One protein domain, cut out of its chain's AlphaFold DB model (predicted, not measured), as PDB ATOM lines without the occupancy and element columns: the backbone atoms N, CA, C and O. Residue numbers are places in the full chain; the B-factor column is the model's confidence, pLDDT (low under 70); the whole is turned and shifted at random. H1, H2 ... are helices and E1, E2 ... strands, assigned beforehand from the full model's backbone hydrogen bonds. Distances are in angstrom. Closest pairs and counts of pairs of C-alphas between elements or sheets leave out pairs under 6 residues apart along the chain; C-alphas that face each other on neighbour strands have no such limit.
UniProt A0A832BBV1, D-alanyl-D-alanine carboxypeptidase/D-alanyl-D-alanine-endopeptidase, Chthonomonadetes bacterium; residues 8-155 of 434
ATOM      1  N   ILE A   8      26.627  23.968  30.167       95.62
ATOM      2  CA  ILE A   8      26.853  22.887  31.123       95.62
ATOM      3  C   ILE A   8      25.857  23.112  32.255       95.62
ATOM      4  O   ILE A   8      25.958  24.102  32.982       95.62
ATOM      5  N   THR A   9      24.871  22.230  32.366       95.88
ATOM      6  CA  THR A   9      23.819  22.306  33.391       95.88
ATOM      7  C   THR A   9      24.327  21.863  34.763       95.88
ATOM      8  O   THR A   9      23.885  22.403  35.774       95.88
ATOM      9  N   GLY A  10      25.284  20.932  34.796       94.44
ATOM     10  CA  GLY A  10      25.939  20.446  36.009       94.44
ATOM     11  C   GLY A  10      27.237  21.177  36.373       94.44
ATOM     12  O   GLY A  10      27.494  22.308  35.951       94.44
ATOM     13  N   ASP A  11      28.057  20.495  37.173       94.94
ATOM     14  CA  ASP A  11      29.377  20.960  37.601       94.94
ATOM     15  C   ASP A  11      30.464  20.689  36.553       94.94
ATOM     16  O   ASP A  11      30.390  19.745  35.768       94.94
ATOM     17  N   VAL A  12      31.547  21.460  36.630       96.44
ATOM     18  CA  VAL A  12      32.839  21.076  36.054       96.44
ATOM     19  C   VAL A  12      33.597  20.250  37.091       96.44
ATOM     20  O   VAL A  12      33.866  20.720  38.200       96.44
ATOM     21  N   VAL A  13      33.945  19.016  36.733       96.44
ATOM     22  CA  VAL A  13      34.591  18.061  37.640       96.44
ATOM     23  C   VAL A  13      36.064  17.907  37.270       96.44
ATOM     24  O   VAL A  13      36.389  17.601  36.127       96.44
ATOM     25  N   GLY A  14      36.951  18.137  38.237       97.19
ATOM     26  CA  GLY A  14      38.377  17.853  38.115       97.19
ATOM     27  C   GLY A  14      38.680  16.441  38.599       97.19
ATOM     28  O   GLY A  14      38.554  16.166  39.795       97.19
ATOM     29  N   ASP A  15      39.091  15.565  37.687       96.25
ATOM     30  CA  ASP A  15      39.505  14.201  38.010       96.25
ATOM     31  C   ASP A  15      41.027  14.121  38.180       96.25
ATOM     32  O   ASP A  15      41.781  14.203  37.215       96.25
ATOM     33  N   GLY A  16      41.475  13.979  39.430       95.25
ATOM     34  CA  GLY A  16      42.881  13.793  39.789       95.25
ATOM     35  C   GLY A  16      43.258  12.355  40.154       95.25
ATOM     36  O   GLY A  16      44.338  12.159  40.707       95.25
ATOM     37  N   THR A  17      42.392  11.370  39.892       94.31
ATOM     38  CA  THR A  17      42.486  10.004  40.449       94.31
ATOM     39  C   THR A  17      43.579   9.122  39.842       94.31
ATOM     40  O   THR A  17      43.824   8.028  40.345       94.31
ATOM     41  N   LEU A  18      44.283   9.595  38.803       95.38
ATOM     42  CA  LEU A  18      45.440   8.890  38.237       95.38
ATOM     43  C   LEU A  18      46.523   8.628  39.291       95.38
ATOM     44  O   LEU A  18      47.214   7.611  39.217       95.38
ATOM     45  N   PHE A  19      46.688   9.547  40.246       97.00
ATOM     46  CA  PHE A  19      47.623   9.376  41.351       97.00
ATOM     47  C   PHE A  19      46.890   8.895  42.600       97.00
ATOM     48  O   PHE A  19      45.838   9.423  42.956       97.00
ATOM     49  N   THR A  20      47.441   7.865  43.238       94.38
ATOM     50  CA  THR A  20      46.754   7.086  44.281       94.38
ATOM     51  C   THR A  20      47.306   7.324  45.684       94.38
ATOM     52  O   THR A  20      46.763   6.789  46.649       94.38
ATOM     53  N   ASP A  21      48.402   8.073  45.811       94.69
ATOM     54  CA  ASP A  21      49.040   8.418  47.078       94.69
ATOM     55  C   ASP A  21      48.670   9.829  47.566       94.69
ATOM     56  O   ASP A  21      47.857  10.539  46.974       94.69
ATOM     57  N   GLY A  22      49.226  10.211  48.719       93.25
ATOM     58  CA  GLY A  22      49.004  11.530  49.301       93.25
ATOM     59  C   GLY A  22      49.556  12.667  48.427       93.25
ATOM     60  O   GLY A  22      50.456  12.452  47.615       93.25
ATOM     61  N   PRO A  23      49.070  13.904  48.630       94.50
ATOM     62  CA  PRO A  23      49.357  15.021  47.734       94.50
ATOM     63  C   PRO A  23      50.756  15.628  47.918       94.50
ATOM     64  O   PRO A  23      51.137  16.507  47.156       94.50
ATOM     65  N   TYR A  24      51.520  15.207  48.924       96.69
ATOM     66  CA  TYR A  24      52.868  15.702  49.199       96.69
ATOM     67  C   TYR A  24      53.859  14.537  49.222       96.69
ATOM     68  O   TYR A  24      53.504  13.421  49.608       96.69
ATOM     69  N   GLY A  25      55.110  14.799  48.837       94.31
ATOM     70  CA  GLY A  25      56.179  13.806  48.921       94.31
ATOM     71  C   GLY A  25      56.497  13.406  50.366       94.31
ATOM     72  O   GLY A  25      56.359  14.193  51.308       94.31
ATOM     73  N   ALA A  26      56.940  12.162  50.555       93.38
ATOM     74  CA  ALA A  26      57.329  11.666  51.871       93.38
ATOM     75  C   ALA A  26      58.488  12.503  52.438       93.38
ATOM     76  O   ALA A  26      59.489  12.723  51.764       93.38
ATOM     77  N   GLY A  27      58.368  12.982  53.678       93.88
ATOM     78  CA  GLY A  27      59.424  13.761  54.337       93.88
ATOM     79  C   GLY A  27      59.574  15.211  53.856       93.88
ATOM     80  O   GLY A  27      60.560  15.853  54.222       93.88
ATOM     81  N   TRP A  28      58.629  15.732  53.064       96.62
ATOM     82  CA  TRP A  28      58.561  17.161  52.751       96.62
ATOM     83  C   TRP A  28      58.241  17.979  54.005       96.62
ATOM     84  O   TRP A  28      57.452  17.560  54.857       96.62
ATOM     85  N   ALA A  29      58.861  19.152  54.124       95.69
ATOM     86  CA  ALA A  29      58.667  20.024  55.271       95.69
ATOM     87  C   ALA A  29      57.382  20.851  55.095       95.69
ATOM     88  O   ALA A  29      57.146  21.457  54.052       95.69
ATOM     89  N   TRP A  30      56.514  20.854  56.107       94.62
ATOM     90  CA  TRP A  30      55.201  21.507  56.026       94.62
ATOM     91  C   TRP A  30      55.296  23.036  55.912       94.62
ATOM     92  O   TRP A  30      54.389  23.681  55.388       94.62
ATOM     93  N   ASP A  31      56.395  23.619  56.389       94.00
ATOM     94  CA  ASP A  31      56.719  25.038  56.276       94.00
ATOM     95  C   ASP A  31      57.145  25.443  54.855       94.00
ATOM     96  O   ASP A  31      57.116  26.633  54.528       94.00
ATOM     97  N   ASP A  32      57.420  24.474  53.975       95.75
ATOM     98  CA  ASP A  32      57.666  24.721  52.554       95.75
ATOM     99  C   ASP A  32      56.377  24.846  51.727       95.75
ATOM    100  O   ASP A  32      56.409  25.417  50.638       95.75
ATOM    101  N   PHE A  33      55.231  24.358  52.222       96.44
ATOM    102  CA  PHE A  33      54.000  24.194  51.429       96.44
ATOM    103  C   PHE A  33      53.426  25.489  50.858       96.44
ATOM    104  O   PHE A  33      52.550  25.428  50.004       96.44
ATOM    105  N   THR A  34      53.882  26.660  51.303       96.94
ATOM    106  CA  THR A  34      53.507  27.951  50.702       96.94
ATOM    107  C   THR A  34      54.199  28.180  49.355       96.94
ATOM    108  O   THR A  34      53.632  28.826  48.469       96.94
ATOM    109  N   TYR A  35      55.429  27.695  49.201       96.44
ATOM    110  CA  TYR A  35      56.319  28.067  48.110       96.44
ATOM    111  C   TYR A  35      56.123  27.186  46.880       96.44
ATOM    112  O   TYR A  35      55.856  25.991  46.975       96.44
ATOM    113  N   SER A  36      56.325  27.771  45.700       96.31
ATOM    114  CA  SER A  36      56.055  27.125  44.409       96.31
ATOM    115  C   SER A  36      56.885  25.875  44.110       96.31
ATOM    116  O   SER A  36      56.582  25.182  43.151       96.31
ATOM    117  N   TYR A  37      57.936  25.592  44.882       96.31
ATOM    118  CA  TYR A  37      58.708  24.352  44.753       96.31
ATOM    119  C   TYR A  37      58.113  23.184  45.557       96.31
ATOM    120  O   TYR A  37      58.579  22.059  45.404       96.31
ATOM    121  N   SER A  38      57.108  23.437  46.402       97.44
ATOM    122  CA  SER A  38      56.421  22.437  47.229       97.44
ATOM    123  C   SER A  38      54.889  22.456  47.018       97.44
ATOM    124  O   SER A  38      54.126  22.549  47.985       97.44
ATOM    125  N   PRO A  39      54.389  22.445  45.762       97.44
ATOM    126  CA  PRO A  39      52.958  22.338  45.512       97.44
ATOM    127  C   PRO A  39      52.457  20.929  45.831       97.44
ATOM    128  O   PRO A  39      53.214  19.959  45.789       97.44
ATOM    129  N   GLN A  40      51.151  20.802  46.065       98.12
ATOM    130  CA  GLN A  40      50.518  19.488  46.016       98.12
ATOM    131  C   GLN A  40      50.678  18.862  44.629       98.12
ATOM    132  O   GLN A  40      50.613  19.559  43.614       98.12
ATOM    133  N   VAL A  41      50.838  17.545  44.596       97.94
ATOM    134  CA  VAL A  41      50.930  16.720  43.395       97.94
ATOM    135  C   VAL A  41      49.604  15.986  43.218       97.94
ATOM    136  O   VAL A  41      49.162  15.281  44.122       97.94
ATOM    137  N   ALA A  42      48.964  16.133  42.060       97.19
ATOM    138  CA  ALA A  42      47.713  15.449  41.741       97.19
ATOM    139  C   ALA A  42      47.733  14.862  40.323       97.19
ATOM    140  O   ALA A  42      48.562  15.247  39.504       97.19
ATOM    141  N   GLY A  43      46.803  13.958  39.995       96.75
ATOM    142  CA  GLY A  43      46.651  13.458  38.619       96.75
ATOM    143  C   GLY A  43      46.189  14.529  37.617       96.75
ATOM    144  O   GLY A  43      46.349  14.357  36.412       96.75
ATOM    145  N   LEU A  44      45.665  15.653  38.121       97.56
ATOM    146  CA  LEU A  44      45.274  16.832  37.353       97.56
ATOM    147  C   LEU A  44      45.892  18.075  37.994       97.56
ATOM    148  O   LEU A  44      45.442  18.536  39.043       97.56
ATOM    149  N   ASN A  45      46.917  18.608  37.336       97.62
ATOM    150  CA  ASN A  45      47.630  19.814  37.747       97.62
ATOM    151  C   ASN A  45      47.443  20.911  36.701       97.62
ATOM    152  O   ASN A  45      47.278  20.626  35.513       97.62
ATOM    153  N   LEU A  46      47.526  22.167  37.129       97.06
ATOM    154  CA  LEU A  46      47.450  23.320  36.241       97.06
ATOM    155  C   LEU A  46      48.444  24.390  36.682       97.06
ATOM    156  O   LEU A  46      48.422  24.798  37.839       97.06
ATOM    157  N   ASP A  47      49.270  24.864  35.745       92.94
ATOM    158  CA  ASP A  47      50.209  25.977  35.944       92.94
ATOM    159  C   ASP A  47      51.034  25.845  37.238       92.94
ATOM    160  O   ASP A  47      51.064  26.748  38.071       92.94
ATOM    161  N   GLU A  48      51.667  24.681  37.423       95.38
ATOM    162  CA  GLU A  48      52.469  24.330  38.611       95.38
ATOM    163  C   GLU A  48      51.696  24.356  39.946       95.38
ATOM    164  O   GLU A  48      52.294  24.334  41.019       95.38
ATOM    165  N   ASN A  49      50.361  24.381  39.892       97.69
ATOM    166  CA  ASN A  49      49.462  24.475  41.041       97.69
ATOM    167  C   ASN A  49      49.735  25.708  41.902       97.69
ATOM    168  O   ASN A  49      49.695  25.658  43.135       97.69
ATOM    169  N   VAL A  50      50.012  26.832  41.242       97.31
ATOM    170  CA  VAL A  50      50.214  28.115  41.908       97.31
ATOM    171  C   VAL A  50      49.283  29.196  41.379       97.31
ATOM    172  O   VAL A  50      48.815  29.173  40.240       97.31
ATOM    173  N   VAL A  51      49.086  30.209  42.216       97.00
ATOM    174  CA  VAL A  51      48.574  31.520  41.830       97.00
ATOM    175  C   VAL A  51      49.661  32.571  42.016       97.00
ATOM    176  O   VAL A  51      50.542  32.453  42.869       97.00
ATOM    177  N   MET A  52      49.592  33.635  41.227       96.81
ATOM    178  CA  MET A  52      50.421  34.821  41.383       96.81
ATOM    179  C   MET A  52      49.721  35.838  42.286       96.81
ATOM    180  O   MET A  52      48.600  36.261  41.999       96.81
ATOM    181  N   LEU A  53      50.403  36.270  43.345       96.44
ATOM    182  CA  LEU A  53      50.037  37.423  44.160       96.44
ATOM    183  C   LEU A  53      50.843  38.636  43.697       96.44
ATOM    184  O   LEU A  53      52.048  38.716  43.926       96.44
ATOM    185  N   GLU A  54      50.181  39.588  43.052       95.88
ATOM    186  CA  GLU A  54      50.762  40.873  42.670       95.88
ATOM    187  C   GLU A  54      50.508  41.880  43.801       95.88
ATOM    188  O   GLU A  54      49.388  42.361  43.987       95.88
ATOM    189  N   CYS A  55      51.550  42.189  44.572       95.44
ATOM    190  CA  CYS A  55      51.481  43.067  45.737       95.44
ATOM    191  C   CYS A  55      52.013  44.471  45.406       95.44
ATOM    192  O   CYS A  55      53.074  44.617  44.787       95.44
ATOM    193  N   ARG A  56      51.302  45.513  45.846       94.94
ATOM    194  CA  ARG A  56      51.704  46.923  45.715       94.94
ATOM    195  C   ARG A  56      51.446  47.680  47.019       94.94
ATOM    196  O   ARG A  56      50.489  47.349  47.712       94.94
ATOM    197  N   PRO A  57      52.239  48.709  47.352       95.75
ATOM    198  CA  PRO A  57      51.879  49.644  48.413       95.75
ATOM    199  C   PRO A  57      50.484  50.251  48.200       95.75
ATOM    200  O   PRO A  57      50.021  50.379  47.065       95.75
ATOM    201  N   GLY A  58      49.836  50.627  49.300       94.44
ATOM    202  CA  GLY A  58      48.680  51.519  49.312       94.44
ATOM    203  C   GLY A  58      49.070  52.962  48.971       94.44
ATOM    204  O   GLY A  58      50.213  53.241  48.604       94.44
ATOM    205  N   SER A  59      48.113  53.887  49.076       93.81
ATOM    206  CA  SER A  59      48.321  55.278  48.639       93.81
ATOM    207  C   SER A  59      49.108  56.103  49.661       93.81
ATOM    208  O   SER A  59      49.851  57.006  49.284       93.81
ATOM    209  N   HIS A  60      48.980  55.773  50.946       95.19
ATOM    210  CA  HIS A  60      49.623  56.470  52.053       95.19
ATOM    211  C   HIS A  60      50.326  55.495  53.000       95.19
ATOM    212  O   HIS A  60      50.023  54.304  53.071       95.19
ATOM    213  N   VAL A  61      51.281  56.017  53.770       96.56
ATOM    214  CA  VAL A  61      51.924  55.262  54.854       96.56
ATOM    215  C   VAL A  61      50.871  54.860  55.886       96.56
ATOM    216  O   VAL A  61      50.109  55.702  56.347       96.56
ATOM    217  N   GLY A  62      50.864  53.585  56.273       96.50
ATOM    218  CA  GLY A  62      49.863  53.006  57.171       96.50
ATOM    219  C   GLY A  62      48.676  52.353  56.459       96.50
ATOM    220  O   GLY A  62      47.978  51.564  57.090       96.50
ATOM    221  N   ASP A  63      48.482  52.581  55.156       97.38
ATOM    222  CA  ASP A  63      47.443  51.888  54.386       97.38
ATOM    223  C   ASP A  63      47.769  50.396  54.250       97.38
ATOM    224  O   ASP A  63      48.937  50.010  54.135       97.38
ATOM    225  N   ARG A  64      46.739  49.545  54.163       97.50
ATOM    226  CA  ARG A  64      46.916  48.155  53.716       97.50
ATOM    227  C   ARG A  64      47.537  48.138  52.322       97.50
ATOM    228  O   ARG A  64      47.192  48.957  51.472       97.50
ATOM    229  N   ILE A  65      48.430  47.184  52.072       96.00
ATOM    230  CA  ILE A  65      48.952  46.980  50.716       96.00
ATOM    231  C   ILE A  65      47.821  46.509  49.789       96.00
ATOM    232  O   ILE A  65      46.905  45.814  50.226       96.00
ATOM    233  N   ALA A  66      47.881  46.843  48.506       95.06
ATOM    234  CA  ALA A  66      46.990  46.278  47.502       95.06
ATOM    235  C   ALA A  66      47.520  44.914  47.036       95.06
ATOM    236  O   ALA A  66      48.712  44.766  46.760       95.06
ATOM    237  N   VAL A  67      46.634  43.923  46.923       96.25
ATOM    238  CA  VAL A  67      46.982  42.561  46.493       96.25
ATOM    239  C   VAL A  67      46.022  42.138  45.397       96.25
ATOM    240  O   VAL A  67      44.807  42.217  45.570       96.25
ATOM    241  N   ARG A  68      46.560  41.674  44.270       96.31
ATOM    242  CA  ARG A  68      45.780  41.066  43.191       96.31
ATOM    243  C   ARG A  68      46.174  39.602  43.041       96.31
ATOM    244  O   ARG A  68      47.353  39.297  42.895       96.31
ATOM    245  N   VAL A  69      45.182  38.714  43.050       96.75
ATOM    246  CA  VAL A  69      45.361  37.274  42.815       96.75
ATOM    247  C   VAL A  69      45.174  36.981  41.328       96.75
ATOM    248  O   VAL A  69      44.233  37.480  40.707       96.75
ATOM    249  N   ARG A  70      46.066  36.191  40.722       95.50
ATOM    250  CA  ARG A  70      45.958  35.784  39.313       95.50
ATOM    251  C   ARG A  70      46.375  34.322  39.107       95.50
ATOM    252  O   ARG A  70      47.508  33.990  39.431       95.50
ATOM    253  N   PRO A  71      45.533  33.482  38.484       95.31
ATOM    254  CA  PRO A  71      44.129  33.733  38.176       95.31
ATOM    255  C   PRO A  71      43.271  33.819  39.448       95.31
ATOM    256  O   PRO A  71      43.384  32.976  40.326       95.31
ATOM    257  N   ASP A  72      42.362  34.797  39.513       95.25
ATOM    258  CA  ASP A  72      41.326  34.805  40.551       95.25
ATOM    259  C   ASP A  72      40.126  33.954  40.111       95.25
ATOM    260  O   ASP A  72      39.459  34.250  39.113       95.25
ATOM    261  N   VAL A  73      39.910  32.855  40.827       95.50
ATOM    262  CA  VAL A  73      38.772  31.938  40.665       95.50
ATOM    263  C   VAL A  73      37.991  31.775  41.975       95.50
ATOM    264  O   VAL A  73      37.226  30.826  42.117       95.50
ATOM    265  N   GLY A  74      38.204  32.668  42.948       94.25
ATOM    266  CA  GLY A  74      37.496  32.663  44.232       94.25
ATOM    267  C   GLY A  74      37.862  31.524  45.192       94.25
ATOM    268  O   GLY A  74      37.198  31.369  46.212       94.25
ATOM    269  N   LEU A  75      38.890  30.720  44.891       94.88
ATOM    270  CA  LEU A  75      39.331  29.625  45.767       94.88
ATOM    271  C   LEU A  75      40.328  30.066  46.839       94.88
ATOM    272  O   LEU A  75      40.347  29.471  47.911       94.88
ATOM    273  N   LEU A  76      41.147  31.083  46.555       96.50
ATOM    274  CA  LEU A  76      42.207  31.548  47.444       96.50
ATOM    275  C   LEU A  76      41.821  32.864  48.117       96.50
ATOM    276  O   LEU A  76      41.551  33.858  47.446       96.50
ATOM    277  N   HIS A  77      41.820  32.871  49.448       97.44
ATOM    278  CA  HIS A  77      41.483  34.035  50.255       97.44
ATOM    279  C   HIS A  77      42.736  34.688  50.839       97.44
ATOM    280  O   HIS A  77      43.619  34.012  51.364       97.44
ATOM    281  N   VAL A  78      42.822  36.015  50.762       97.81
ATOM    282  CA  VAL A  78      43.998  36.782  51.194       97.81
ATOM    283  C   VAL A  78      43.691  37.482  52.516       97.81
ATOM    284  O   VAL A  78      42.977  38.482  52.549       97.81
ATOM    285  N   MET A  79      44.276  36.996  53.611       98.00
ATOM    286  CA  MET A  79      44.266  37.671  54.908       98.00
ATOM    287  C   MET A  79      45.379  38.726  54.939       98.00
ATOM    288  O   MET A  79      46.523  38.458  55.311       98.00
ATOM    289  N   ASN A  80      45.036  39.937  54.505       97.38
ATOM    290  CA  ASN A  80      45.982  41.036  54.353       97.38
ATOM    291  C   ASN A  80      46.182  41.824  55.658       97.38
ATOM    292  O   ASN A  80      45.386  42.695  56.014       97.38
ATOM    293  N   LEU A  81      47.281  41.534  56.353       97.44
ATOM    294  CA  LEU A  81      47.743  42.250  57.541       97.44
ATOM    295  C   LEU A  81      48.949  43.160  57.242       97.44
ATOM    296  O   LEU A  81      49.420  43.862  58.138       97.44
ATOM    297  N   ALA A  82      49.441  43.173  56.002       97.44
ATOM    298  CA  ALA A  82      50.601  43.955  55.603       97.44
ATOM    299  C   ALA A  82      50.245  45.431  55.379       97.44
ATOM    300  O   ALA A  82      49.144  45.774  54.934       97.44
ATOM    301  N   LEU A  83      51.193  46.311  55.701       97.75
ATOM    302  CA  LEU A  83      51.019  47.762  55.667       97.75
ATOM    303  C   LEU A  83      52.002  48.440  54.717       97.75
ATOM    304  O   LEU A  83      53.083  47.945  54.405       97.75
ATOM    305  N   THR A  84      51.637  49.632  54.287       97.38
ATOM    306  CA  THR A  84      52.493  50.508  53.502       97.38
ATOM    307  C   THR A  84      53.442  51.237  54.438       97.38
ATOM    308  O   THR A  84      53.005  51.931  55.355       97.38
ATOM    309  N   SER A  85      54.747  51.086  54.227       96.50
ATOM    310  CA  SER A  85      55.768  51.794  54.999       96.50
ATOM    311  C   SER A  85      56.267  53.037  54.269       96.50
ATOM    312  O   SER A  85      56.027  53.238  53.075       96.50
ATOM    313  N   ARG A  86      56.990  53.892  54.999       95.12
ATOM    314  CA  ARG A  86      57.686  55.049  54.422       95.12
ATOM    315  C   ARG A  86      58.642  54.608  53.307       95.12
ATOM    316  O   ARG A  86      59.151  53.486  53.326       95.12
ATOM    317  N   ALA A  87      58.898  55.502  52.357       90.94
ATOM    318  CA  ALA A  87      59.963  55.327  51.371       90.94
ATOM    319  C   ALA A  87      61.316  55.047  52.055       90.94
ATOM    320  O   ALA A  87      61.503  55.386  53.225       90.94
ATOM    321  N   GLN A  88      62.233  54.404  51.331       88.69
ATOM    322  CA  GLN A  88      63.587  54.050  51.774       88.69
ATOM    323  C   GLN A  88      63.647  53.164  53.031       88.69
ATOM    324  O   GLN A  88      64.681  53.064  53.690       88.69
ATOM    325  N   THR A  89      62.547  52.490  53.375       91.69
ATOM    326  CA  THR A  89      62.541  51.445  54.405       91.69
ATOM    327  C   THR A  89      62.791  50.080  53.774       91.69
ATOM    328  O   THR A  89      62.419  49.837  52.627       91.69
ATOM    329  N   ALA A  90      63.406  49.162  54.519       90.44
ATOM    330  CA  ALA A  90      63.503  47.778  54.073       90.44
ATOM    331  C   ALA A  90      62.099  47.156  53.984       90.44
ATOM    332  O   ALA A  90      61.241  47.380  54.844       90.44
ATOM    333  N   SER A  91      61.851  46.376  52.932       91.00
ATOM    334  CA  SER A  91      60.632  45.576  52.842       91.00
ATOM    335  C   SER A  91      60.792  44.297  53.655       91.00
ATOM    336  O   SER A  91      61.772  43.572  53.491       91.00
ATOM    337  N   HIS A  92      59.796  44.001  54.486       91.50
ATOM    338  CA  HIS A  92      59.707  42.755  55.243       91.50
ATOM    339  C   HIS A  92      58.387  42.033  54.972       91.50
ATOM    340  O   HIS A  92      57.766  41.510  55.895       91.50
ATOM    341  N   LEU A  93      57.929  42.038  53.715       93.31
ATOM    342  CA  LEU A  93      56.714  41.329  53.330       93.31
ATOM    343  C   LEU A  93      56.897  39.824  53.568       93.31
ATOM    344  O   LEU A  93      57.771  39.194  52.974       93.31
ATOM    345  N   ARG A  94      56.068  39.254  54.442       94.25
ATOM    346  CA  ARG A  94      56.001  37.817  54.714       94.25
ATOM    347  C   ARG A  94      54.695  37.278  54.164       94.25
ATOM    348  O   ARG A  94      53.642  37.877  54.373       94.25
ATOM    349  N   ILE A  95      54.782  36.157  53.465       95.12
ATOM    350  CA  ILE A  95      53.651  35.495  52.823       95.12
ATOM    351  C   ILE A  95      53.672  34.050  53.295       95.12
ATOM    352  O   ILE A  95      54.679  33.368  53.122       95.12
ATOM    353  N   SER A  96      52.582  33.599  53.903       96.00
ATOM    354  CA  SER A  96      52.409  32.211  54.328       96.00
ATOM    355  C   SER A  96      51.006  31.738  53.986       96.00
ATOM    356  O   SER A  96      50.027  32.450  54.195       96.00
ATOM    357  N   ARG A  97      50.889  30.531  53.444       97.06
ATOM    358  CA  ARG A  97      49.605  29.863  53.264       97.06
ATOM    359  C   ARG A  97      49.319  29.026  54.504       97.06
ATOM    360  O   ARG A  97      50.177  28.271  54.955       97.06
ATOM    361  N   LEU A  98      48.135  29.194  55.085       96.50
ATOM    362  CA  LEU A  98      47.728  28.421  56.252       96.50
ATOM    363  C   LEU A  98      47.626  26.939  55.876       96.50
ATOM    364  O   LEU A  98      47.084  26.590  54.826       96.50
ATOM    365  N   LEU A  99      48.162  26.080  56.742       95.12
ATOM    366  CA  LEU A  99      48.257  24.644  56.493       95.12
ATOM    367  C   LEU A  99      46.872  24.036  56.225       95.12
ATOM    368  O   LEU A  99      45.938  24.254  57.000       95.12
ATOM    369  N   GLY A 100      46.752  23.283  55.127       94.69
ATOM    370  CA  GLY A 100      45.507  22.628  54.716       94.69
ATOM    371  C   GLY A 100      44.407  23.589  54.256       94.69
ATOM    372  O   GLY A 100      43.249  23.191  54.162       94.69
ATOM    373  N   GLN A 101      44.734  24.861  54.008       96.25
ATOM    374  CA  GLN A 101      43.768  25.880  53.611       96.25
ATOM    375  C   GLN A 101      44.242  26.663  52.385       96.25
ATOM    376  O   GLN A 101      45.431  26.925  52.194       96.25
ATOM    377  N   ASN A 102      43.278  27.148  51.606       97.31
ATOM    378  CA  ASN A 102      43.496  28.172  50.586       97.31
ATOM    379  C   ASN A 102      43.388  29.589  51.184       97.31
ATOM    380  O   ASN A 102      42.749  30.473  50.620       97.31
ATOM    381  N   VAL A 103      44.002  29.813  52.350       98.06
ATOM    382  CA  VAL A 103      44.078  31.130  53.002       98.06
ATOM    383  C   VAL A 103      45.535  31.564  53.051       98.06
ATOM    384  O   VAL A 103      46.353  30.907  53.692       98.06
ATOM    385  N   VAL A 104      45.864  32.673  52.394       97.81
ATOM    386  CA  VAL A 104      47.210  33.253  52.417       97.81
ATOM    387  C   VAL A 104      47.235  34.449  53.353       97.81
ATOM    388  O   VAL A 104      46.521  35.431  53.158       97.81
ATOM    389  N   ARG A 105      48.082  34.373  54.373       97.69
ATOM    390  CA  ARG A 105      48.387  35.444  55.312       97.69
ATOM    391  C   ARG A 105      49.530  36.295  54.767       97.69
ATOM    392  O   ARG A 105      50.608  35.779  54.477       97.69
ATOM    393  N   LEU A 106      49.292  37.600  54.646       97.00
ATOM    394  CA  LEU A 106      50.313  38.582  54.274       97.00
ATOM    395  C   LEU A 106      50.591  39.490  55.463       97.00
ATOM    396  O   LEU A 106      49.672  40.107  55.992       97.00
ATOM    397  N   GLU A 107      51.853  39.600  55.857       97.38
ATOM    398  CA  GLU A 107      52.310  40.393  57.000       97.38
ATOM    399  C   GLU A 107      53.525  41.250  56.645       97.38
ATOM    400  O   GLU A 107      54.189  41.034  55.633       97.38
ATOM    401  N   GLY A 108      53.843  42.214  57.508       95.81
ATOM    402  CA  GLY A 108      54.995  43.092  57.336       95.81
ATOM    403  C   GLY A 108      54.663  44.318  56.496       95.81
ATOM    404  O   GLY A 108      53.590  44.907  56.656       95.81
ATOM    405  N   ASN A 109      55.597  44.739  55.640       95.00
ATOM    406  CA  ASN A 109      55.492  46.028  54.969       95.00
ATOM    407  C   ASN A 109      56.029  46.082  53.533       95.00
ATOM    408  O   ASN A 109      57.003  45.409  53.172       95.00
ATOM    409  N   LEU A 110      55.429  46.981  52.747       94.88
ATOM    410  CA  LEU A 110      55.931  47.424  51.445       94.88
ATOM    411  C   LEU A 110      56.186  48.946  51.445       94.88
ATOM    412  O   LEU A 110      55.259  49.702  51.737       94.88
ATOM    413  N   PRO A 111      57.401  49.414  51.101       93.88
ATOM    414  CA  PRO A 111      57.721  50.843  51.017       93.88
ATOM    415  C   PRO A 111      56.951  51.561  49.906       93.88
ATOM    416  O   PRO A 111      56.863  51.046  48.792       93.88
ATOM    417  N   LEU A 112      56.465  52.776  50.179       91.56
ATOM    418  CA  LEU A 112      55.637  53.571  49.257       91.56
ATOM    419  C   LEU A 112      56.261  53.775  47.862       91.56
ATOM    420  O   LEU A 112      55.561  53.740  46.857       91.56
ATOM    421  N   GLU A 113      57.586  53.908  47.770       84.50
ATOM    422  CA  GLU A 113      58.314  54.047  46.494       84.50
ATOM    423  C   GLU A 113      58.163  52.839  45.550       84.50
ATOM    424  O   GLU A 113      58.359  52.962  44.345       84.50
ATOM    425  N   LYS A 114      57.757  51.668  46.065       80.38
ATOM    426  CA  LYS A 114      57.430  50.496  45.241       80.38
ATOM    427  C   LYS A 114      56.096  50.643  44.497       80.38
ATOM    428  O   LYS A 114      55.762  49.768  43.705       80.38
ATOM    429  N   ALA A 115      55.336  51.721  44.711       73.69
ATOM    430  CA  ALA A 115      54.062  51.958  44.030       73.69
ATOM    431  C   ALA A 115      54.232  52.167  42.515       73.69
ATOM    432  O   ALA A 115      53.438  51.646  41.722       73.69
ATOM    433  N   THR A 116      55.292  52.874  42.112       73.69
ATOM    434  CA  THR A 116      55.580  53.238  40.713       73.69
ATOM    435  C   THR A 116      56.402  52.185  39.961       73.69
ATOM    436  O   THR A 116      56.487  52.236  38.738       73.69
ATOM    437  N   GLY A 117      56.982  51.212  40.672       72.94
ATOM    438  CA  GLY A 117      57.745  50.101  40.096       72.94
ATOM    439  C   GLY A 117      56.887  48.890  39.695       72.94
ATOM    440  O   GLY A 117      55.656  48.922  39.800       72.94
ATOM    441  N   PRO A 118      57.510  47.787  39.236       76.31
ATOM    442  CA  PRO A 118      56.798  46.524  39.067       76.31
ATOM    443  C   PRO A 118      56.235  46.058  40.415       76.31
ATOM    444  O   PRO A 118      56.867  46.231  41.460       76.31
ATOM    445  N   SER A 119      55.042  45.458  40.391       78.31
ATOM    446  CA  SER A 119      54.480  44.820  41.582       78.31
ATOM    447  C   SER A 119      55.431  43.749  42.103       78.31
ATOM    448  O   SER A 119      56.058  43.035  41.316       78.31
ATOM    449  N   VAL A 120      55.475  43.582  43.423       85.62
ATOM    450  CA  VAL A 120      56.118  42.415  44.023       85.62
ATOM    451  C   VAL A 120      55.233  41.214  43.703       85.62
ATOM    452  O   VAL A 120      54.139  41.088  44.249       85.62
ATOM    453  N   ALA A 121      55.670  40.394  42.752       90.94
ATOM    454  CA  ALA A 121      54.935  39.241  42.254       90.94
ATOM    455  C   ALA A 121      55.455  37.971  42.937       90.94
ATOM    456  O   ALA A 121      56.642  37.659  42.834       90.94
ATOM    457  N   VAL A 122      54.582  37.261  43.650       92.56
ATOM    458  CA  VAL A 122      54.945  36.047  44.393       92.56
ATOM    459  C   VAL A 122      54.032  34.899  43.998       92.56
ATOM    460  O   VAL A 122      52.813  35.037  44.006       92.56
ATOM    461  N   ARG A 123      54.630  33.755  43.662       96.06
ATOM    462  CA  ARG A 123      53.911  32.513  43.373       96.06
ATOM    463  C   ARG A 123      53.611  31.801  44.687       96.06
ATOM    464  O   ARG A 123      54.535  31.529  45.449       96.06
ATOM    465  N   VAL A 124      52.341  31.508  44.932       97.31
ATOM    466  CA  VAL A 124      51.874  30.780  46.116       97.31
ATOM    467  C   VAL A 124      51.099  29.560  45.654       97.31
ATOM    468  O   VAL A 124      50.298  29.654  44.727       97.31
ATOM    469  N   THR A 125      51.356  28.418  46.277       97.81
ATOM    470  CA  THR A 125      50.661  27.163  45.969       97.81
ATOM    471  C   THR A 125      49.175  27.235  46.315       97.81
ATOM    472  O   THR A 125      48.745  28.063  47.124       97.81
ATOM    473  N   VAL A 126      48.390  26.332  45.736       97.38
ATOM    474  CA  VAL A 126      46.989  26.106  46.110       97.38
ATOM    475  C   VAL A 126      46.801  24.715  46.716       97.38
ATOM    476  O   VAL A 126      47.504  23.770  46.366       97.38
ATOM    477  N   GLU A 127      45.836  24.599  47.622       97.19
ATOM    478  CA  GLU A 127      45.256  23.324  48.044       97.19
ATOM    479  C   GLU A 127      44.242  22.840  47.009       97.19
ATOM    480  O   GLU A 127      43.520  23.651  46.418       97.19
ATOM    481  N   ASP A 128      44.142  21.519  46.881       96.88
ATOM    482  CA  ASP A 128      43.232  20.814  45.978       96.88
ATOM    483  C   ASP A 128      43.427  21.210  44.491       96.88
ATOM    484  O   ASP A 128      42.552  21.838  43.874       96.88
ATOM    485  N   PRO A 129      44.587  20.864  43.883       97.88
ATOM    486  CA  PRO A 129      44.874  21.169  42.484       97.88
ATOM    487  C   PRO A 129      43.809  20.726  41.471       97.88
ATOM    488  O   PRO A 129      43.506  21.526  40.580       97.88
ATOM    489  N   PRO A 130      43.174  19.538  41.584       98.00
ATOM    490  CA  PRO A 130      42.102  19.153  40.667       98.00
ATOM    491  C   PRO A 130      40.911  20.113  40.723       98.00
ATOM    492  O   PRO A 130      40.386  20.510  39.677       98.00
ATOM    493  N   ARG A 131      40.509  20.560  41.923       97.69
ATOM    494  CA  ARG A 131      39.459  21.577  42.070       97.69
ATOM    495  C   ARG A 131      39.885  22.926  41.508       97.69
ATOM    496  O   ARG A 131      39.074  23.594  40.866       97.69
ATOM    497  N   TYR A 132      41.137  23.327  41.726       98.25
ATOM    498  CA  TYR A 132      41.684  24.551  41.143       98.25
ATOM    499  C   TYR A 132      41.646  24.517  39.611       98.25
ATOM    500  O   TYR A 132      41.114  25.443  38.993       98.25
ATOM    501  N   ALA A 133      42.108  23.426  39.000       98.25
ATOM    502  CA  ALA A 133      42.055  23.229  37.558       98.25
ATOM    503  C   ALA A 133      40.611  23.288  37.029       98.25
ATOM    504  O   ALA A 133      40.335  24.011  36.068       98.25
ATOM    505  N   ALA A 134      39.669  22.613  37.696       98.12
ATOM    506  CA  ALA A 134      38.247  22.656  37.355       98.12
ATOM    507  C   ALA A 134      37.660  24.076  37.452       98.12
ATOM    508  O   ALA A 134      36.913  24.499  36.568       98.12
ATOM    509  N   ALA A 135      38.024  24.848  38.481       98.00
ATOM    510  CA  ALA A 135      37.555  26.221  38.663       98.00
ATOM    511  C   ALA A 135      38.102  27.170  37.587       98.00
ATOM    512  O   ALA A 135      37.351  27.972  37.021       98.00
ATOM    513  N   VAL A 136      39.391  27.049  37.249       98.00
ATOM    514  CA  VAL A 136      39.992  27.811  36.149       98.00
ATOM    515  C   VAL A 136      39.345  27.432  34.821       98.00
ATOM    516  O   VAL A 136      38.986  28.325  34.051       98.00
ATOM    517  N   PHE A 137      39.123  26.142  34.565       97.19
ATOM    518  CA  PHE A 137      38.473  25.681  33.342       97.19
ATOM    519  C   PHE A 137      37.024  26.170  33.234       97.19
ATOM    520  O   PHE A 137      36.640  26.710  32.197       97.19
ATOM    521  N   ALA A 138      36.239  26.095  34.313       97.31
ATOM    522  CA  ALA A 138      34.879  26.634  34.364       97.31
ATOM    523  C   ALA A 138      34.846  28.140  34.060       97.31
ATOM    524  O   ALA A 138      33.990  28.611  33.311       97.31
ATOM    525  N   ARG A 139      35.803  28.911  34.594       96.31
ATOM    526  CA  ARG A 139      35.940  30.335  34.259       96.31
ATOM    527  C   ARG A 139      36.277  30.529  32.778       96.31
ATOM    528  O   ARG A 139      35.634  31.343  32.123       96.31
ATOM    529  N   LYS A 140      37.219  29.754  32.228       96.06
ATOM    530  CA  LYS A 140      37.582  29.811  30.801       96.06
ATOM    531  C   LYS A 140      36.427  29.449  29.873       96.06
ATOM    532  O   LYS A 140      36.263  30.100  28.847       96.06
ATOM    533  N   LEU A 141      35.594  28.480  30.242       96.00
ATOM    534  CA  LEU A 141      34.372  28.139  29.513       96.00
ATOM    535  C   LEU A 141      33.399  29.324  29.453       96.00
ATOM    536  O   LEU A 141      32.933  29.672  28.367       96.00
ATOM    537  N   ARG A 142      33.168  29.999  30.587       95.56
ATOM    538  CA  ARG A 142      32.327  31.208  30.643       95.56
ATOM    539  C   ARG A 142      32.904  32.350  29.804       95.56
ATOM    540  O   ARG A 142      32.160  32.971  29.052       95.56
ATOM    541  N   GLU A 143      34.217  32.584  29.872       95.06
ATOM    542  CA  GLU A 143      34.910  33.609  29.069       95.06
ATOM    543  C   GLU A 143      34.719  33.402  27.557       95.06
ATOM    544  O   GLU A 143      34.610  34.374  26.813       95.06
ATOM    545  N   VAL A 144      34.637  32.150  27.091       95.06
ATOM    546  CA  VAL A 144      34.393  31.847  25.669       95.06
ATOM    547  C   VAL A 144      32.907  31.726  25.312       95.06
ATOM    548  O   VAL A 144      32.592  31.405  24.166       95.06
ATOM    549  N   GLY A 145      31.990  31.990  26.246       95.25
ATOM    550  CA  GLY A 145      30.542  31.987  26.014       95.25
ATOM    551  C   GLY A 145      29.851  30.629  26.179       95.25
ATOM    552  O   GLY A 145      28.751  30.451  25.662       95.25
ATOM    553  N   VAL A 146      30.474  29.664  26.865       96.94
ATOM    554  CA  VAL A 146      29.797  28.440  27.325       96.94
ATOM    555  C   VAL A 146      29.237  28.700  28.722       96.94
ATOM    556  O   VAL A 146      29.997  28.933  29.663       96.94
ATOM    557  N   ALA A 147      27.913  28.670  28.871       96.62
ATOM    558  CA  ALA A 147      27.277  28.835  30.175       96.62
ATOM    559  C   ALA A 147      27.620  27.647  31.086       96.62
ATOM    560  O   ALA A 147      27.577  26.504  30.645       96.62
ATOM    561  N   VAL A 148      27.949  27.903  32.351       96.88
ATOM    562  CA  VAL A 148      28.202  26.854  33.353       96.88
ATOM    563  C   VAL A 148      27.344  27.159  34.570       96.88
ATOM    564  O   VAL A 148      27.635  28.122  35.288       96.88
ATOM    565  N   CYS A 149      26.281  26.373  34.745       94.06
ATOM    566  CA  CYS A 149      25.272  26.557  35.788       94.06
ATOM    567  C   CYS A 149      25.755  26.051  37.152       94.06
ATOM    568  O   CYS A 149      25.477  26.693  38.162       94.06
ATOM    569  N   GLY A 150      26.496  24.939  37.178       93.69
ATOM    570  CA  GLY A 150      27.094  24.397  38.394       93.69
ATOM    571  C   GLY A 150      28.420  25.049  38.795       93.69
ATOM    572  O   GLY A 150      28.864  26.075  38.254       93.69
ATOM    573  N   GLY A 151      29.061  24.427  39.783       91.81
ATOM    574  CA  GLY A 151      30.339  24.840  40.347       91.81
ATOM    575  C   GLY A 151      31.530  24.065  39.788       91.81
ATOM    576  O   GLY A 151      31.452  23.385  38.767       91.81
ATOM    577  N   ALA A 152      32.659  24.188  40.485       95.75
ATOM    578  CA  ALA A 152      33.836  23.358  40.277       95.75
ATOM    579  C   ALA A 152      34.043  22.453  41.493       95.75
ATOM    580  O   ALA A 152      34.083  22.939  42.630       95.75
ATOM    581  N   ARG A 153      34.192  21.150  41.252       95.56
ATOM    582  CA  ARG A 153      34.411  20.145  42.301       95.56
ATOM    583  C   ARG A 153      35.388  19.065  41.854       95.56
ATOM    584  O   ARG A 153      35.690  18.949  40.671       95.56
ATOM    585  N   VAL A 154      35.835  18.255  42.806       96.31
ATOM    586  CA  VAL A 154      36.615  17.040  42.544       96.31
ATOM    587  C   VAL A 154      35.670  15.856  42.361       96.31
ATOM    588  O   VAL A 154      34.572  15.817  42.927       96.31
ATOM    589  N   GLY A 155      36.084  14.886  41.558       93.56
ATOM    590  CA  GLY A 155      35.414  13.599  41.434       93.56
ATOM    591  C   GLY A 155      36.053  12.755  40.344       93.56
ATOM    592  O   GLY A 155      36.723  13.290  39.468       93.56
TER     593      GLY A 155
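What this domain is: This is residues 8 to 155 of the 434 residues of the protein "D-alanyl-D-alanine carboxypeptidase/D-alanyl-D-alanine-endopeptidase" of Chthonomonadetes bacterium (UniProt A0A832BBV1). Look for two sheets of three short strands packed face to face as a sandwich, E3 E2 E9 on E4 E7 E6, with a helix, H2, and a small two-stranded sheet, E1 E10, packed together at one end. At the other end lie the small pair E5 E8 and the short helix H1, while a long stretch without named elements, residues 15 to 49, leads from E1 to the sandwich. The 148 printed residues hold two named helices and ten named strands, in the order E1 to E8, H1, E9, H2, E10; the class is mixed, helices and strands, with 62 residues, under half, in named elements. E3 E2 E9 is antiparallel, E4 E7 E6 is mixed, and E1 E10 and E5 E8 are parallel. The whole is only just compact, close to loose, with a radius of gyration of the C-alphas of 17.4 A, and flat, spanning 50 by 43 by 20 A.

Where its parts are: Find C-alpha 12 at (32.839, 21.076, 36.054), where E1, residues 12 to 14, begins. E2, residues 50 to 56, starts at (50.214, 28.115, 41.908) and runs 19.2 A. Then come E3, residues 66 to 70, 13.4 A; E4, 77 to 80; E5, 83 to 85; E6, 94 to 97; E7, 103 to 107, 13.0 A; E8, 109 to 111; and H1, 112 to 115. E9, residues 120 to 125, runs 16.3 A, and H2, residues 129 to 143, runs 20.8 A. E10, residues 152 to 154, ends at (36.615, 17.040, 42.544).

How they stand to each other: Begin at the sandwich, two sheets face to face: the facing parts are 10.2 A apart centre to centre, with strands at 25 degrees. Inner strand E2 is antiparallel to E3, its hairpin partner, with N 54 and O 68 at 2.8 A, and to E9, with N 53 and O 122 at 2.8 A. Inner strand E7 is parallel to E4, with N 79 and O 104 at 2.8 A, and antiparallel to E6, its hairpin partner, with N 105 and O 96 at 2.7 A. E4 runs on into E5 at 41 degrees and E7 into E8 at 56 degrees; parallel E5 and E8 have N 85 and O 110 at 2.9 A. H1 only grazes the sheet E3 E2 E9. E1 and E10 are parallel, with N 14 and O 153 at 2.9 A. H2 comes closest to E10 at the C-alphas of Ala 135 and Ala 152, 5.0 A, and to E1 at those of Pro 130 and Gly 14, 4.7 A. In H2 every O i to N i+4 pair is within hydrogen-bond range; H1 is too short for one.

The domain as a whole: Measure the largest extent from C-alpha 9 to C-alpha 88, the two farthest apart, 54.1 A. The printed part has no cut, and its one long link is E1 to E2, 35 residues. Mean pLDDT of the printed part is 94.8, and no printed residue is under 70.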